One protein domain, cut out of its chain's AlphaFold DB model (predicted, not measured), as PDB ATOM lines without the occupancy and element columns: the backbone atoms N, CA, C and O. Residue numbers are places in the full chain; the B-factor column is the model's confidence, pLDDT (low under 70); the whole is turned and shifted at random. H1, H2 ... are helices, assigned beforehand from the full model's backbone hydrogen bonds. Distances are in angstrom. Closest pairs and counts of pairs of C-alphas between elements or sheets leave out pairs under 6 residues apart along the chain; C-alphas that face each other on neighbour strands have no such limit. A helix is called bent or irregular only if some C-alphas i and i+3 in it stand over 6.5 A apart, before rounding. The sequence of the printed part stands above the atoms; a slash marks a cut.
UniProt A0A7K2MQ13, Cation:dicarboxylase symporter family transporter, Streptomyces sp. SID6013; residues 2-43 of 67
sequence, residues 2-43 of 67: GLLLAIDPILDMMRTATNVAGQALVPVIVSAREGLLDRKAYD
ATOM      1  N   GLY A   2      48.016 -22.642  11.969       61.59
ATOM      2  CA  GLY A   2      48.185 -23.959  11.313       61.59
ATOM      3  C   GLY A   2      46.906 -24.772  11.027       61.59
ATOM      4  O   GLY A   2      46.906 -25.580  10.110       61.59
ATOM      5  N   LEU A   3      45.807 -24.548  11.760       64.31
ATOM      6  CA  LEU A   3      44.566 -25.323  11.586       64.31
ATOM      7  C   LEU A   3      43.809 -24.991  10.286       64.31
ATOM      8  O   LEU A   3      43.162 -25.867   9.728       64.31
ATOM      9  N   LEU A   4      43.912 -23.751   9.791       68.06
ATOM     10  CA  LEU A   4      43.289 -23.335   8.526       68.06
ATOM     11  C   LEU A   4      44.011 -23.964   7.323       68.06
ATOM     12  O   LEU A   4      43.359 -24.578   6.489       68.06
ATOM     13  N   LEU A   5      45.351 -23.983   7.334       71.44
ATOM     14  CA  LEU A   5      46.152 -24.665   6.303       71.44
ATOM     15  C   LEU A   5      45.817 -26.162   6.170       71.44
ATOM     16  O   LEU A   5      45.908 -26.718   5.081       71.44
ATOM     17  N   ALA A   6      45.425 -26.822   7.266       81.94
ATOM     18  CA  ALA A   6      45.064 -28.240   7.249       81.94
ATOM     19  C   ALA A   6      43.713 -28.522   6.560       81.94
ATOM     20  O   ALA A   6      43.494 -29.642   6.101       81.94
ATOM     21  N   ILE A   7      42.816 -27.532   6.479       88.00
ATOM     22  CA  ILE A   7      41.489 -27.659   5.849       88.00
ATOM     23  C   ILE A   7      41.378 -26.925   4.505       88.00
ATOM     24  O   ILE A   7      40.399 -27.139   3.791       88.00
ATOM     25  N   ASP A   8      42.366 -26.099   4.147       88.88
ATOM     26  CA  ASP A   8      42.400 -25.313   2.907       88.88
ATOM     27  C   ASP A   8      42.039 -26.123   1.643       88.88
ATOM     28  O   ASP A   8      41.228 -25.625   0.861       88.88
ATOM     29  N   PRO A   9      42.508 -27.377   1.442       89.88
ATOM     30  CA  PRO A   9      42.122 -28.159   0.264       89.88
ATOM     31  C   PRO A   9      40.619 -28.465   0.198       89.88
ATOM     32  O   PRO A   9      40.014 -28.409  -0.870       89.88
ATOM     33  N   ILE A  10      39.988 -28.749   1.342       91.88
ATOM     34  CA  ILE A  10      38.546 -29.021   1.410       91.88
ATOM     35  C   ILE A  10      37.767 -27.728   1.157       91.88
ATOM     36  O   ILE A  10      36.786 -27.726   0.414       91.88
ATOM     37  N   LEU A  11      38.210 -26.613   1.748       92.00
ATOM     38  CA  LEU A  11      37.581 -25.308   1.541       92.00
ATOM     39  C   LEU A  11      37.679 -24.846   0.077       92.00
ATOM     40  O   LEU A  11      36.725 -24.262  -0.439       92.00
ATOM     41  N   ASP A  12      38.789 -25.126  -0.608       94.06
ATOM     42  CA  ASP A  12      38.966 -24.803  -2.027       94.06
ATOM     43  C   ASP A  12      38.058 -25.646  -2.937       94.06
ATOM     44  O   ASP A  12      37.385 -25.122  -3.833       94.06
ATOM     45  N   MET A  13      37.934 -26.942  -2.640       96.94
ATOM     46  CA  MET A  13      36.988 -27.815  -3.339       96.94
ATOM     47  C   MET A  13      35.540 -27.364  -3.128       96.94
ATOM     48  O   MET A  13      34.776 -27.289  -4.090       96.94
ATOM     49  N   MET A  14      35.159 -26.995  -1.900       96.62
ATOM     50  CA  MET A  14      33.821 -26.461  -1.623       96.62
ATOM     51  C   MET A  14      33.561 -25.144  -2.355       96.62
ATOM     52  O   MET A  14      32.454 -24.929  -2.853       96.62
ATOM     53  N   ARG A  15      34.571 -24.275  -2.480       96.19
ATOM     54  CA  ARG A  15      34.466 -23.044  -3.273       96.19
ATOM     55  C   ARG A  15      34.207 -23.361  -4.741       96.19
ATOM     56  O   ARG A  15      33.284 -22.799  -5.325       96.19
ATOM     57  N   THR A  16      34.973 -24.285  -5.319       97.62
ATOM     58  CA  THR A  16      34.784 -24.725  -6.708       97.62
ATOM     59  C   THR A  16      33.387 -25.302  -6.913       97.62
ATOM     60  O   THR A  16      32.668 -24.858  -7.807       97.62
ATOM     61  N   ALA A  17      32.963 -26.219  -6.044       97.19
ATOM     62  CA  ALA A  17      31.642 -26.833  -6.119       97.19
ATOM     63  C   ALA A  17      30.517 -25.791  -6.027       97.19
ATOM     64  O   ALA A  17      29.584 -25.819  -6.823       97.19
ATOM     65  N   THR A  18      30.628 -24.832  -5.105       96.69
ATOM     66  CA  THR A  18      29.609 -23.790  -4.913       96.69
ATOM     67  C   THR A  18      29.551 -22.829  -6.098       96.69
ATOM     68  O   THR A  18      28.463 -22.447  -6.524       96.69
ATOM     69  N   ASN A  19      30.701 -22.475  -6.674       95.69
ATOM     70  CA  ASN A  19      30.752 -21.628  -7.864       95.69
ATOM     71  C   ASN A  19      30.070 -22.308  -9.061       95.69
ATOM     72  O   ASN A  19      29.241 -21.686  -9.722       95.69
ATOM     73  N   VAL A  20      30.369 -23.589  -9.302       97.25
ATOM     74  CA  VAL A  20      29.764 -24.370 -10.395       97.25
ATOM     75  C   VAL A  20      28.267 -24.588 -10.155       97.25
ATOM     76  O   VAL A  20      27.462 -24.402 -11.065       97.25
ATOM     77  N   ALA A  21      27.867 -24.903  -8.920       96.81
ATOM     78  CA  ALA A  21      26.459 -25.029  -8.554       96.81
ATOM     79  C   ALA A  21      25.698 -23.716  -8.785       96.81
ATOM     80  O   ALA A  21      24.603 -23.729  -9.341       96.81
ATOM     81  N   GLY A  22      26.293 -22.577  -8.422       97.69
ATOM     82  CA  GLY A  22      25.729 -21.256  -8.691       97.69
ATOM     83  C   GLY A  22      25.551 -20.990 -10.187       97.69
ATOM     84  O   GLY A  22      24.477 -20.567 -10.605       97.69
ATOM     85  N   GLN A  23      26.563 -21.295 -11.003       97.56
ATOM     86  CA  GLN A  23      26.494 -21.136 -12.461       97.56
ATOM     87  C   GLN A  23      25.371 -21.963 -13.095       97.56
ATOM     88  O   GLN A  23      24.707 -21.475 -14.006       97.56
ATOM     89  N   ALA A  24      25.126 -23.178 -12.600       95.44
ATOM     90  CA  ALA A  24      24.029 -24.019 -13.074       95.44
ATOM     91  C   ALA A  24      22.657 -23.546 -12.561       95.44
ATOM     92  O   ALA A  24      21.672 -23.563 -13.296       95.44
ATOM     93  N   LEU A  25      22.582 -23.103 -11.304       97.00
ATOM     94  CA  LEU A  25      21.326 -22.760 -10.638       97.00
ATOM     95  C   LEU A  25      20.758 -21.400 -11.071       97.00
ATOM     96  O   LEU A  25      19.545 -21.259 -11.224       97.00
ATOM     97  N   VAL A  26      21.614 -20.392 -11.262       98.12
ATOM     98  CA  VAL A  26      21.198 -19.029 -11.634       98.12
ATOM     99  C   VAL A  26      20.295 -18.993 -12.878       98.12
ATOM    100  O   VAL A  26      19.205 -18.426 -12.762       98.12
ATOM    101  N   PRO A  27      20.657 -19.581 -14.038       96.38
ATOM    102  CA  PRO A  27      19.800 -19.539 -15.223       96.38
ATOM    103  C   PRO A  27      18.456 -20.230 -14.987       96.38
ATOM    104  O   PRO A  27      17.432 -19.698 -15.395       96.38
ATOM    105  N   VAL A  28      18.425 -21.346 -14.250       96.38
ATOM    106  CA  VAL A  28      17.175 -22.051 -13.918       96.38
ATOM    107  C   VAL A  28      16.232 -21.149 -13.117       96.38
ATOM    108  O   VAL A  28      15.048 -21.040 -13.440       96.38
ATOM    109  N   ILE A  29      16.750 -20.457 -12.097       97.81
ATOM    110  CA  ILE A  29      15.949 -19.539 -11.274       97.81
ATOM    111  C   ILE A  29      15.457 -18.347 -12.100       97.81
ATOM    112  O   ILE A  29      14.290 -17.971 -11.981       97.81
ATOM    113  N   VAL A  30      16.324 -17.736 -12.909       98.12
ATOM    114  CA  VAL A  30      15.955 -16.576 -13.735       98.12
ATOM    115  C   VAL A  30      14.894 -16.972 -14.761       98.12
ATOM    116  O   VAL A  30      13.849 -16.333 -14.821       98.12
ATOM    117  N   SER A  31      15.086 -18.076 -15.486       98.00
ATOM    118  CA  SER A  31      14.101 -18.584 -16.445       98.00
ATOM    119  C   SER A  31      12.762 -18.916 -15.785       98.00
ATOM    120  O   SER A  31      11.717 -18.638 -16.367       98.00
ATOM    121  N   ALA A  32      12.762 -19.464 -14.566       96.94
ATOM    122  CA  ALA A  32      11.523 -19.725 -13.832       96.94
ATOM    123  C   ALA A  32      10.778 -18.432 -13.463       96.94
ATOM    124  O   ALA A  32       9.552 -18.393 -13.531       96.94
ATOM    125  N   ARG A  33      11.505 -17.375 -13.079       97.81
ATOM    126  CA  ARG A  33      10.917 -16.079 -12.695       97.81
ATOM    127  C   ARG A  33      10.354 -15.308 -13.885       97.81
ATOM    128  O   ARG A  33       9.305 -14.694 -13.749       97.81
ATOM    129  N   GLU A  34      11.015 -15.392 -15.033       98.12
ATOM    130  CA  GLU A  34      10.585 -14.733 -16.272       98.12
ATOM    131  C   GLU A  34       9.551 -15.555 -17.069       98.12
ATOM    132  O   GLU A  34       9.135 -15.150 -18.149       98.12
ATOM    133  N   GLY A  35       9.138 -16.730 -16.571       96.62
ATOM    134  CA  GLY A  35       8.193 -17.613 -17.269       96.62
ATOM    135  C   GLY A  35       8.761 -18.275 -18.533       96.62
ATOM    136  O   GLY A  35       8.002 -18.754 -19.368       96.62
ATOM    137  N   LEU A  36      10.089 -18.300 -18.674       96.94
ATOM    138  CA  LEU A  36      10.815 -18.870 -19.816       96.94
ATOM    139  C   LEU A  36      11.195 -20.343 -19.610       96.94
ATOM    140  O   LEU A  36      11.627 -21.005 -20.550       96.94
ATOM    141  N   LEU A  37      11.101 -20.848 -18.379       96.56
ATOM    142  CA  LEU A  37      11.440 -22.233 -18.066       96.56
ATOM    143  C   LEU A  37      10.330 -23.179 -18.538       96.56
ATOM    144  O   LEU A  37       9.193 -23.073 -18.072       96.56
ATOM    145  N   ASP A  38      10.674 -24.156 -19.383       96.00
ATOM    146  CA  ASP A  38       9.791 -25.290 -19.658       96.00
ATOM    147  C   ASP A  38       9.654 -26.136 -18.393       96.00
ATOM    148  O   ASP A  38      10.549 -26.892 -18.000       96.00
ATOM    149  N   ARG A  39       8.513 -25.973 -17.728       93.75
ATOM    150  CA  ARG A  39       8.268 -26.606 -16.444       93.75
ATOM    151  C   ARG A  39       8.026 -28.102 -16.563       93.75
ATOM    152  O   ARG A  39       8.463 -28.843 -15.690       93.75
ATOM    153  N   LYS A  40       7.376 -28.539 -17.644       93.44
ATOM    154  CA  LYS A  40       7.106 -29.958 -17.869       93.44
ATOM    155  C   LYS A  40       8.422 -30.699 -18.089       93.44
ATOM    156  O   LYS A  40       8.680 -31.679 -17.400       93.44
ATOM    157  N   ALA A  41       9.274 -30.183 -18.977       90.88
ATOM    158  CA  ALA A  41      10.588 -30.768 -19.224       90.88
ATOM    159  C   ALA A  41      11.471 -30.764 -17.965       90.88
ATOM    160  O   ALA A  41      12.181 -31.732 -17.717       90.88
ATOM    161  N   TYR A  42      11.417 -29.701 -17.156       91.31
ATOM    162  CA  TYR A  42      12.171 -29.620 -15.903       91.31
ATOM    163  C   TYR A  42      11.688 -30.622 -14.841       91.31
ATOM    164  O   TYR A  42      12.512 -31.269 -14.203       91.31
ATOM    165  N   ASP A  43      10.374 -30.757 -14.638       91.19
ATOM    166  CA  ASP A  43       9.808 -31.646 -13.612       91.19
ATOM    167  C   ASP A  43       9.904 -33.138 -14.012       91.19
ATOM    168  O   ASP A  43       9.968 -34.006 -13.141       91.19
TER     169      ASP A  43
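What this domain is: This is residues 2 to 43 of the 67 residues of the protein "Cation:dicarboxylase symporter family transporter" of Streptomyces sp. SID6013 (UniProt A0A7K2MQ13). One long helix, H1, kinked near residue 9, makes the rod, and beyond its residue 33 the backbone turns aside through residues 34 to 38 into the short helix H2, like a short foot on a long leg. The printed part has 42 residues with two named helices, H1 then H2, and no named strand; its class is all helix. It is extended, with a radius of gyration of the C-alphas of 16.3 A, and spans 50 by 17 by 10 A.

How they stand to each other: H1, residues 2 to 33, has a kink of 46 degrees near residue 9 and is irregular: C-alphas 6 and 9 are 7.6 A apart. Residues 2 to 26, which belong to H1, stand free. A tight link of five residues leads to H2, residues 39 to 43. H1 and H2 are apart, but only just, their closest C-alphas being 8.0 A from each other. In H2 every O i to N i+4 pair is within hydrogen-bond range; in H1, 23 of 28 are.

Where its parts are: H1 begins at C-alpha 2 (48.185, -23.959, 11.313) and ends at C-alpha 33 (10.917, -16.079, -12.695), 45.0 A away. H2 ends at C-alpha 43 (9.808, -31.646, -13.612).

The domain as a whole: The C-alphas farthest apart, those of Gly 2 and Lys 40, are 50.7 A from each other. The printed part has no cut. Its mean pLDDT is 92.3, and residues 2 to 4 are under 70.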